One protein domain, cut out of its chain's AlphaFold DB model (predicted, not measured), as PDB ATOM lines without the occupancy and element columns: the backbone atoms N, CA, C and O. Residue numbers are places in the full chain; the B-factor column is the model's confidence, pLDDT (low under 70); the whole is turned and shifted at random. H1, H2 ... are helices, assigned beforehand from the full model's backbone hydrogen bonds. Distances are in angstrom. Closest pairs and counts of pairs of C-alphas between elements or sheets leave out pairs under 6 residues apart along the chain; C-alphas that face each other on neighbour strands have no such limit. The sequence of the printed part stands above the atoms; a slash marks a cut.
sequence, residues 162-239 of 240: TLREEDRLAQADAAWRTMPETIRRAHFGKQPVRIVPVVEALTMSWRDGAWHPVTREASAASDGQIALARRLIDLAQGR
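This is residues 162 to 239 of the 240 residues of an uncharacterized protein of Methylobacterium brachythecii (UniProt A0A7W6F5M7). Helix H4 lies between H1 and H3 and crosses both steeply, while H2 lies loosely alongside H3. A long loop, residues 206 to 224, joins H3 to H4. The printed part has 78 residues, with helices H1, H2, H3, H4 in order and no named strand: all helix, compact, radius of gyration of the C-alphas 11.7 A, spans 32 by 32 by 20 A.

H1, residues 162 to 178, begins at C-alpha (-41.209, 29.242, -26.526) and is 24.2 A long. H2 is residues 181 to 188, H3 residues 195 to 205. H4, residues 225 to 237, 18.4 A, ends at C-alpha (-24.508, 23.949, -10.553).

H1 touches H4, closest C-alphas Ala 172 and Leu 232, 5.9 A, at a steep tilt of 58 degrees. H2 and H3, a helical hairpin, only just touch, with 3 pairs of C-alphas within 8 A, the closest His 187 and Val 198, 6.3 A. H3 touches H4, closest C-alphas Val 199 and Ala 229, 5.5 A, at a steep 66 degrees. H1 and H3 are apart. In H1, H2, H3 and H4 every O i to N i+4 pair is within hydrogen-bond range.

The printed part has no cut. Model pLDDT is under 70 at residues 215 to 223 and 239.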
ATOM      1  N   THR A 162     -42.531  28.605 -26.444       91.19
ATOM      2  CA  THR A 162     -41.209  29.242 -26.526       91.19
ATOM      3  C   THR A 162     -41.176  30.556 -25.751       91.19
ATOM      4  O   THR A 162     -40.274  30.744 -24.945       91.19
ATOM      5  N   LEU A 163     -42.180  31.428 -25.912       91.94
ATOM      6  CA  LEU A 163     -42.247  32.696 -25.169       91.94
ATOM      7  C   LEU A 163     -42.302  32.471 -23.653       91.94
ATOM      8  O   LEU A 163     -41.578  33.120 -22.906       91.94
ATOM      9  N   ARG A 164     -43.097  31.499 -23.189       89.69
ATOM     10  CA  ARG A 164     -43.162  31.123 -21.766       89.69
ATOM     11  C   ARG A 164     -41.825  30.595 -21.248       89.69
ATOM     12  O   ARG A 164     -41.509  30.816 -20.082       89.69
ATOM     13  N   GLU A 165     -41.065  29.870 -22.067       88.81
ATOM     14  CA  GLU A 165     -39.722  29.414 -21.696       88.81
ATOM     15  C   GLU A 165     -38.720  30.573 -21.663       88.81
ATOM     16  O   GLU A 165     -37.979  30.695 -20.695       88.81
ATOM     17  N   GLU A 166     -38.729  31.463 -22.655       90.56
ATOM     18  CA  GLU A 166     -37.884  32.665 -22.676       90.56
ATOM     19  C   GLU A 166     -38.144  33.557 -21.453       90.56
ATOM     20  O   GLU A 166     -37.203  33.935 -20.751       90.56
ATOM     21  N   ASP A 167     -39.415  33.814 -21.136       90.19
ATOM     22  CA  ASP A 167     -39.817  34.563 -19.946       90.19
ATOM     23  C   ASP A 167     -39.349  33.867 -18.664       90.19
ATOM     24  O   ASP A 167     -38.834  34.509 -17.747       90.19
ATOM     25  N   ARG A 168     -39.468  32.537 -18.597       88.69
ATOM     26  CA  ARG A 168     -39.003  31.743 -17.453       88.69
ATOM     27  C   ARG A 168     -37.489  31.809 -17.288       88.69
ATOM     28  O   ARG A 168     -37.012  31.925 -16.159       88.69
ATOM     29  N   LEU A 169     -36.733  31.750 -18.383       89.88
ATOM     30  CA  LEU A 169     -35.278  31.893 -18.370       89.88
ATOM     31  C   LEU A 169     -34.874  33.287 -17.885       89.88
ATOM     32  O   LEU A 169     -34.035  33.400 -16.989       89.88
ATOM     33  N   ALA A 170     -35.524  34.334 -18.395       91.38
ATOM     34  CA  ALA A 170     -35.295  35.706 -17.953       91.38
ATOM     35  C   ALA A 170     -35.629  35.893 -16.461       91.38
ATOM     36  O   ALA A 170     -34.859  36.514 -15.723       91.38
ATOM     37  N   GLN A 171     -36.734  35.304 -15.989       91.69
ATOM     38  CA  GLN A 171     -37.102  35.309 -14.572       91.69
ATOM     39  C   GLN A 171     -36.081  34.565 -13.706       91.69
ATOM     40  O   GLN A 171     -35.723  35.064 -12.641       91.69
ATOM     41  N   ALA A 172     -35.587  33.406 -14.149       92.31
ATOM     42  CA  ALA A 172     -34.570  32.647 -13.424       92.31
ATOM     43  C   ALA A 172     -33.267  33.443 -13.287       92.31
ATOM     44  O   ALA A 172     -32.709  33.538 -12.192       92.31
ATOM     45  N   ASP A 173     -32.811  34.074 -14.369       92.25
ATOM     46  CA  ASP A 173     -31.609  34.905 -14.353       92.25
ATOM     47  C   ASP A 173     -31.773  36.133 -13.447       92.25
ATOM     48  O   ASP A 173     -30.867  36.463 -12.669       92.25
ATOM     49  N   ALA A 174     -32.931  36.797 -13.502       93.31
ATOM     50  CA  ALA A 174     -33.249  37.925 -12.632       93.31
ATOM     51  C   ALA A 174     -33.279  37.504 -11.156       93.31
ATOM     52  O   ALA A 174     -32.601  38.125 -10.326       93.31
ATOM     53  N   ALA A 175     -33.988  36.417 -10.837       94.12
ATOM     54  CA  ALA A 175     -34.058  35.846  -9.497       94.12
ATOM     55  C   ALA A 175     -32.668  35.497  -8.971       94.12
ATOM     56  O   ALA A 175     -32.318  35.904  -7.866       94.12
ATOM     57  N   TRP A 176     -31.841  34.817  -9.765       94.56
ATOM     58  CA  TRP A 176     -30.492  34.426  -9.362       94.56
ATOM     59  C   TRP A 176     -29.594  35.631  -9.051       94.56
ATOM     60  O   TRP A 176     -28.934  35.679  -8.004       94.56
ATOM     61  N   ARG A 177     -29.581  36.626  -9.948       94.19
ATOM     62  CA  ARG A 177     -28.746  37.831  -9.817       94.19
ATOM     63  C   ARG A 177     -29.118  38.670  -8.604       94.19
ATOM     64  O   ARG A 177     -28.231  39.185  -7.929       94.19
ATOM     65  N   THR A 178     -30.413  38.809  -8.347       95.31
ATOM     66  CA  THR A 178     -30.947  39.662  -7.278       95.31
ATOM     67  C   THR A 178     -31.187  38.909  -5.969       95.31
ATOM     68  O   THR A 178     -31.611  39.520  -4.991       95.31
ATOM     69  N   MET A 179     -30.885  37.604  -5.931       95.62
ATOM     70  CA  MET A 179     -31.109  36.745  -4.770       95.62
ATOM     71  C   MET A 179     -30.428  37.298  -3.515       95.62
ATOM     72  O   MET A 179     -29.199  37.449  -3.512       95.62
ATOM     73  N   PRO A 180     -31.191  37.544  -2.431       95.19
ATOM     74  CA  PRO A 180     -30.629  37.890  -1.141       95.19
ATOM     75  C   PRO A 180     -29.625  36.834  -0.692       95.19
ATOM     76  O   PRO A 180     -29.883  35.631  -0.760       95.19
ATOM     77  N   GLU A 181     -28.487  37.284  -0.179       94.19
ATOM     78  CA  GLU A 181     -27.394  36.401   0.228       94.19
ATOM     79  C   GLU A 181     -27.810  35.417   1.338       94.19
ATOM     80  O   GLU A 181     -27.313  34.294   1.403       94.19
ATOM     81  N   THR A 182     -28.775  35.799   2.180       92.38
ATOM     82  CA  THR A 182     -29.387  34.921   3.189       92.38
ATOM     83  C   THR A 182     -30.079  33.715   2.555       92.38
ATOM     84  O   THR A 182     -29.833  32.584   2.973       92.38
ATOM     85  N   ILE A 183     -30.881  33.939   1.510       91.62
ATOM     86  CA  ILE A 183     -31.559  32.889   0.737       91.62
ATOM     87  C   ILE A 183     -30.520  32.067  -0.032       91.62
ATOM     88  O   ILE A 183     -30.533  30.835   0.031       91.62
ATOM     89  N   ARG A 184     -29.562  32.734  -0.690       93.56
ATOM     90  CA  ARG A 184     -28.505  32.066  -1.458       93.56
ATOM     91  C   ARG A 184     -27.721  31.078  -0.594       93.56
ATOM     92  O   ARG A 184     -27.601  29.913  -0.962       93.56
ATOM     93  N   ARG A 185     -27.248  31.491   0.585       91.88
ATOM     94  CA  ARG A 185     -26.521  30.593   1.499       91.88
ATOM     95  C   ARG A 185     -27.401  29.485   2.067       91.88
ATOM     96  O   ARG A 185     -26.935  28.352   2.165       91.88
ATOM     97  N   ALA A 186     -28.643  29.798   2.443       91.62
ATOM     98  CA  ALA A 186     -29.549  28.832   3.060       91.62
ATOM     99  C   ALA A 186     -29.895  27.670   2.116       91.62
ATOM    100  O   ALA A 186     -29.907  26.518   2.551       91.62
ATOM    101  N   HIS A 187     -30.131  27.966   0.835       92.06
ATOM    102  CA  HIS A 187     -30.642  26.981  -0.120       92.06
ATOM    103  C   HIS A 187     -29.590  26.466  -1.106       92.06
ATOM    104  O   HIS A 187     -29.657  25.304  -1.495       92.06
ATOM    105  N   PHE A 188     -28.596  27.280  -1.471       92.31
ATOM    106  CA  PHE A 188     -27.591  26.940  -2.488       92.31
ATOM    107  C   PHE A 188     -26.171  26.779  -1.925       92.31
ATOM    108  O   PHE A 188     -25.265  26.382  -2.650       92.31
ATOM    109  N   GLY A 189     -25.955  27.041  -0.630       87.00
ATOM    110  CA  GLY A 189     -24.642  26.907   0.014       87.00
ATOM    111  C   GLY A 189     -24.211  25.465   0.318       87.00
ATOM    112  O   GLY A 189     -23.086  25.251   0.764       87.00
ATOM    113  N   LYS A 190     -25.089  24.474   0.121       84.75
ATOM    114  CA  LYS A 190     -24.815  23.050   0.371       84.75
ATOM    115  C   LYS A 190     -25.209  22.215  -0.841       84.75
ATOM    116  O   LYS A 190     -26.259  22.447  -1.433       84.75
ATOM    117  N   GLN A 191     -24.392  21.213  -1.160       84.31
ATOM    118  CA  GLN A 191     -24.706  20.209  -2.174       84.31
ATOM    119  C   GLN A 191     -25.170  18.898  -1.510       84.31
ATOM    120  O   GLN A 191     -24.620  18.524  -0.470       84.31
ATOM    121  N   PRO A 192     -26.154  18.185  -2.090       87.69
ATOM    122  CA  PRO A 192     -26.945  18.582  -3.255       87.69
ATOM    123  C   PRO A 192     -27.991  19.653  -2.906       87.69
ATOM    124  O   PRO A 192     -28.609  19.607  -1.836       87.69
ATOM    125  N   VAL A 193     -28.227  20.586  -3.831       89.88
ATOM    126  CA  VAL A 193     -29.327  21.554  -3.708       89.88
ATOM    127  C   VAL A 193     -30.663  20.814  -3.802       89.88
ATOM    128  O   VAL A 193     -30.913  20.066  -4.746       89.88
ATOM    129  N   ARG A 194     -31.533  21.004  -2.804       90.75
ATOM    130  CA  ARG A 194     -32.846  20.344  -2.740       90.75
ATOM    131  C   ARG A 194     -33.914  21.228  -3.376       90.75
ATOM    132  O   ARG A 194     -34.034  22.393  -3.015       90.75
ATOM    133  N   ILE A 195     -34.735  20.650  -4.254       91.25
ATOM    134  CA  ILE A 195     -35.771  21.393  -4.987       91.25
ATOM    135  C   ILE A 195     -36.864  21.971  -4.083       91.25
ATOM    136  O   ILE A 195     -37.218  23.131  -4.247       91.25
ATOM    137  N   VAL A 196     -37.362  21.201  -3.109       91.62
ATOM    138  CA  VAL A 196     -38.501  21.615  -2.271       91.62
ATOM    139  C   VAL A 196     -38.210  22.920  -1.508       91.62
ATOM    140  O   VAL A 196     -38.970  23.865  -1.690       91.62
ATOM    141  N   PRO A 197     -37.079  23.064  -0.783       91.50
ATOM    142  CA  PRO A 197     -36.747  24.333  -0.127       91.50
ATOM    143  C   PRO A 197     -36.577  25.523  -1.082       91.50
ATOM    144  O   PRO A 197     -36.838  26.657  -0.695       91.50
ATOM    145  N   VAL A 198     -36.114  25.291  -2.317       92.38
ATOM    146  CA  VAL A 198     -35.983  26.359  -3.323       92.38
ATOM    147  C   VAL A 198     -37.361  26.809  -3.801       92.38
ATOM    148  O   VAL A 198     -37.597  28.009  -3.910       92.38
ATOM    149  N   VAL A 199     -38.275  25.864  -4.047       91.88
ATOM    150  CA  VAL A 199     -39.668  26.175  -4.397       91.88
ATOM    151  C   VAL A 199     -40.317  26.983  -3.279       91.88
ATOM    152  O   VAL A 199     -40.821  28.058  -3.563       91.88
ATOM    153  N   GLU A 200     -40.216  26.546  -2.021       90.31
ATOM    154  CA  GLU A 200     -40.772  27.275  -0.869       90.31
ATOM    155  C   GLU A 200     -40.234  28.711  -0.776       90.31
ATOM    156  O   GLU A 200     -41.003  29.660  -0.617       90.31
ATOM    157  N   ALA A 201     -38.919  28.899  -0.931       91.19
ATOM    158  CA  ALA A 201     -38.313  30.228  -0.904       91.19
ATOM    159  C   ALA A 201     -38.850  31.137  -2.022       91.19
ATOM    160  O   ALA A 201     -39.127  32.314  -1.775       91.19
ATOM    161  N   LEU A 202     -39.029  30.592  -3.232       91.06
ATOM    162  CA  LEU A 202     -39.643  31.309  -4.348       91.06
ATOM    163  C   LEU A 202     -41.103  31.646  -4.053       91.06
ATOM    164  O   LEU A 202     -41.482  32.803  -4.205       91.06
ATOM    165  N   THR A 203     -41.897  30.690  -3.563       89.31
ATOM    166  CA  THR A 203     -43.305  30.912  -3.212       89.31
ATOM    167  C   THR A 203     -43.470  32.046  -2.206       89.31
ATOM    168  O   THR A 203     -44.377  32.864  -2.333       89.31
ATOM    169  N   MET A 204     -42.588  32.108  -1.206       88.69
ATOM    170  CA  MET A 204     -42.705  33.072  -0.114       88.69
ATOM    171  C   MET A 204     -42.115  34.449  -0.427       88.69
ATOM    172  O   MET A 204     -42.457  35.414   0.258       88.69
ATOM    173  N   SER A 205     -41.192  34.539  -1.390       89.69
ATOM    174  CA  SER A 205     -40.323  35.719  -1.519       89.69
ATOM    175  C   SER A 205     -40.130  36.225  -2.944       89.69
ATOM    176  O   SER A 205     -39.727  37.370  -3.095       89.69
ATOM    177  N   TRP A 206     -40.387  35.438  -3.990       91.38
ATOM    178  CA  TRP A 206     -40.221  35.878  -5.379       91.38
ATOM    179  C   TRP A 206     -41.581  36.189  -6.009       91.38
ATOM    180  O   TRP A 206     -42.354  35.283  -6.316       91.38
ATOM    181  N   ARG A 207     -41.872  37.478  -6.204       88.56
ATOM    182  CA  ARG A 207     -43.113  37.958  -6.837       88.56
ATOM    183  C   ARG A 207     -42.864  39.250  -7.603       88.56
ATOM    184  O   ARG A 207     -41.997  40.039  -7.228       88.56
ATOM    185  N   ASP A 208     -43.603  39.432  -8.695       86.19
ATOM    186  CA  ASP A 208     -43.526  40.613  -9.564       86.19
ATOM    187  C   ASP A 208     -42.100  40.921 -10.063       86.19
ATOM    188  O   ASP A 208     -41.703  42.074 -10.215       86.19
ATOM    189  N   GLY A 209     -41.291  39.875 -10.279       87.38
ATOM    190  CA  GLY A 209     -39.907  40.005 -10.744       87.38
ATOM    191  C   GLY A 209     -38.909  40.518  -9.697       87.38
ATOM    192  O   GLY A 209     -37.813  40.939 -10.069       87.38
ATOM    193  N   ALA A 210     -39.255  40.495  -8.404       91.19
ATOM    194  CA  ALA A 210     -38.381  40.941  -7.323       91.19
ATOM    195  C   ALA A 210     -38.427  40.021  -6.092       91.19
ATOM    196  O   ALA A 210     -39.382  39.272  -5.874       91.19
ATOM    197  N   TRP A 211     -37.384  40.114  -5.262       92.00
ATOM    198  CA  TRP A 211     -37.346  39.481  -3.945       92.00
ATOM    199  C   TRP A 211     -37.987  40.378  -2.889       92.00
ATOM    200  O   TRP A 211     -37.622  41.543  -2.737       92.00
ATOM    201  N   HIS A 212     -38.899  39.805  -2.118       89.94
ATOM    202  CA  HIS A 212     -39.618  40.440  -1.022       89.94
ATOM    203  C   HIS A 212     -39.285  39.750   0.303       89.94
ATOM    204  O   HIS A 212     -38.854  38.594   0.308       89.94
ATOM    205  N   PRO A 213     -39.494  40.423   1.447       87.44
ATOM    206  CA  PRO A 213     -39.437  39.763   2.743       87.44
ATOM    207  C   PRO A 213     -40.410  38.581   2.804       87.44
ATOM    208  O   PRO A 213     -41.548  38.684   2.350       87.44
ATOM    209  N   VAL A 214     -39.956  37.485   3.411       80.69
ATOM    210  CA  VAL A 214     -40.729  36.253   3.604       80.69
ATOM    211  C   VAL A 214     -42.016  36.567   4.375       80.69
ATOM    212  O   VAL A 214     -41.972  36.865   5.570       80.69
ATOM    213  N   THR A 215     -43.171  36.466   3.716       69.69
ATOM    214  CA  THR A 215     -44.487  36.555   4.363       69.69
ATOM    215  C   THR A 215     -45.039  35.148   4.597       69.69
ATOM    216  O   THR A 215     -45.069  34.336   3.679       69.69
ATOM    217  N   ARG A 216     -45.462  34.832   5.832       61.91
ATOM    218  CA  ARG A 216     -46.032  33.511   6.191       61.91
ATOM    219  C   ARG A 216     -47.411  33.243   5.584       61.91
ATOM    220  O   ARG A 216     -47.864  32.103   5.616       61.91
ATOM    221  N   GLU A 217     -48.063  34.262   5.039       59.16
ATOM    222  CA  GLU A 217     -49.232  34.087   4.183       59.16
ATOM    223  C   GLU A 217     -48.737  33.585   2.826       59.16
ATOM    224  O   GLU A 217     -48.368  34.359   1.943       59.16
ATOM    225  N   ALA A 218     -48.622  32.263   2.707       54.06
ATOM    226  CA  ALA A 218     -48.298  31.619   1.450       54.06
ATOM    227  C   ALA A 218     -49.438  31.898   0.463       54.06
ATOM    228  O   ALA A 218     -50.554  31.409   0.640       54.06
ATOM    229  N   SER A 219     -49.158  32.680  -0.580       56.66
ATOM    230  CA  SER A 219     -49.961  32.595  -1.796       56.66
ATOM    231  C   SER A 219     -49.833  31.170  -2.338       56.66
ATOM    232  O   SER A 219     -48.774  30.550  -2.187       56.66
ATOM    233  N   ALA A 220     -50.894  30.639  -2.949       59.88
ATOM    234  CA  ALA A 220     -50.795  29.383  -3.683       59.88
ATOM    235  C   ALA A 220     -49.586  29.470  -4.627       59.88
ATOM    236  O   ALA A 220     -49.375  30.507  -5.263       59.88
ATOM    237  N   ALA A 221     -48.758  28.421  -4.656       58.31
ATOM    238  CA  ALA A 221     -47.600  28.378  -5.537       58.31
ATOM    239  C   ALA A 221     -48.063  28.725  -6.954       58.31
ATOM    240  O   ALA A 221     -48.931  28.048  -7.499       58.31
ATOM    241  N   SER A 222     -47.536  29.815  -7.514       65.25
ATOM    242  CA  SER A 222     -47.911  30.218  -8.862       65.25
ATOM    243  C   SER A 222     -47.498  29.118  -9.833       65.25
ATOM    244  O   SER A 222     -46.429  28.507  -9.670       65.25
ATOM    245  N   ASP A 223     -48.313  28.893 -10.860       66.06
ATOM    246  CA  ASP A 223     -47.975  27.965 -11.931       66.06
ATOM    247  C   ASP A 223     -46.556  28.262 -12.447       66.06
ATOM    248  O   ASP A 223     -46.195  29.400 -12.748       66.06
ATOM    249  N   GLY A 224     -45.703  27.234 -12.467       80.31
ATOM    250  CA  GLY A 224     -44.324  27.334 -12.958       80.31
ATOM    251  C   GLY A 224     -43.213  27.502 -11.911       80.31
ATOM    252  O   GLY A 224     -42.044  27.438 -12.292       80.31
ATOM    253  N   GLN A 225     -43.504  27.618 -10.606       86.69
ATOM    254  CA  GLN A 225     -42.445  27.741  -9.579       86.69
ATOM    255  C   GLN A 225     -41.499  26.537  -9.513       86.69
ATOM    256  O   GLN A 225     -40.301  26.704  -9.297       86.69
ATOM    257  N   ILE A 226     -42.000  25.324  -9.757       89.56
ATOM    258  CA  ILE A 226     -41.161  24.118  -9.841       89.56
ATOM    259  C   ILE A 226     -40.169  24.231 -11.006       89.56
ATOM    260  O   ILE A 226     -38.994  23.903 -10.852       89.56
ATOM    261  N   ALA A 227     -40.628  24.706 -12.167       88.19
ATOM    262  CA  ALA A 227     -39.778  24.880 -13.340       88.19
ATOM    263  C   ALA A 227     -38.721  25.973 -13.101       88.19
ATOM    264  O   ALA A 227     -37.544  25.765 -13.390       88.19
ATOM    265  N   LEU A 228     -39.117  27.091 -12.483       91.00
ATOM    266  CA  LEU A 228     -38.205  28.161 -12.077       91.00
ATOM    267  C   LEU A 228     -37.151  27.668 -11.068       91.00
ATOM    268  O   LEU A 228     -35.961  27.926 -11.241       91.00
ATOM    269  N   ALA A 229     -37.563  26.904 -10.052       92.62
ATOM    270  CA  ALA A 229     -36.662  26.325  -9.057       92.62
ATOM    271  C   ALA A 229     -35.628  25.388  -9.688       92.62
ATOM    272  O   ALA A 229     -34.442  25.502  -9.385       92.62
ATOM    273  N   ARG A 230     -36.056  24.495 -10.595       92.00
ATOM    274  CA  ARG A 230     -35.139  23.627 -11.356       92.00
ATOM    275  C   ARG A 230     -34.099  24.456 -12.097       92.00
ATOM    276  O   ARG A 230     -32.911  24.191 -11.967       92.00
ATOM    277  N   ARG A 231     -34.531  25.523 -12.775       91.75
ATOM    278  CA  ARG A 231     -33.609  26.375 -13.525       91.75
ATOM    279  C   ARG A 231     -32.593  27.092 -12.633       91.75
ATOM    280  O   ARG A 231     -31.426  27.187 -13.001       91.75
ATOM    281  N   LEU A 232     -33.002  27.569 -11.457       93.06
ATOM    282  CA  LEU A 232     -32.071  28.164 -10.489       93.06
ATOM    283  C   LEU A 232     -31.043  27.150  -9.975       93.06
ATOM    284  O   LEU A 232     -29.888  27.511  -9.760       93.06
ATOM    285  N   ILE A 233     -31.447  25.892  -9.787       92.75
ATOM    286  CA  ILE A 233     -30.535  24.806  -9.403       92.75
ATOM    287  C   ILE A 233     -29.508  24.560 -10.510       92.75
ATOM    288  O   ILE A 233     -28.314  24.519 -10.212       92.75
ATOM    289  N   ASP A 234     -29.944  24.493 -11.771       91.12
ATOM    290  CA  ASP A 234     -29.041  24.338 -12.919       91.12
ATOM    291  C   ASP A 234     -28.033  25.497 -13.000       91.12
ATOM    292  O   ASP A 234     -26.835  25.276 -13.178       91.12
ATOM    293  N   LEU A 235     -28.495  26.741 -12.818       90.00
ATOM    294  CA  LEU A 235     -27.637  27.932 -12.800       90.00
ATOM    295  C   LEU A 235     -26.607  27.893 -11.662       90.00
ATOM    296  O   LEU A 235     -25.463  28.311 -11.858       90.00
ATOM    297  N   ALA A 236     -26.995  27.394 -10.486       88.31
ATOM    298  CA  ALA A 236     -26.103  27.241  -9.343       88.31
ATOM    299  C   ALA A 236     -25.040  26.156  -9.573       88.31
ATOM    300  O   ALA A 236     -23.909  26.301  -9.116       88.31
ATOM    301  N   GLN A 237     -25.396  25.079 -10.275       86.12
ATOM    302  CA  GLN A 237     -24.508  23.949 -10.553       86.12
ATOM    303  C   GLN A 237     -23.573  24.201 -11.744       86.12
ATOM    304  O   GLN A 237     -22.431  23.760 -11.719       86.12
ATOM    305  N   GLY A 238     -24.020  24.937 -12.765       77.88
ATOM    306  CA  GLY A 238     -23.226  25.244 -13.962       77.88
ATOM    307  C   GLY A 238     -22.202  26.375 -13.799       77.88
ATOM    308  O   GLY A 238     -21.455  26.651 -14.734       77.88
ATOM    309  N   ARG A 239     -22.176  27.058 -12.647       58.06
ATOM    310  CA  ARG A 239     -21.226  28.145 -12.333       58.06
ATOM    311  C   ARG A 239     -20.203  27.780 -11.242       58.06
ATOM    312  O   ARG A 239     -19.521  28.682 -10.756       58.06
TER     313      ARG A 239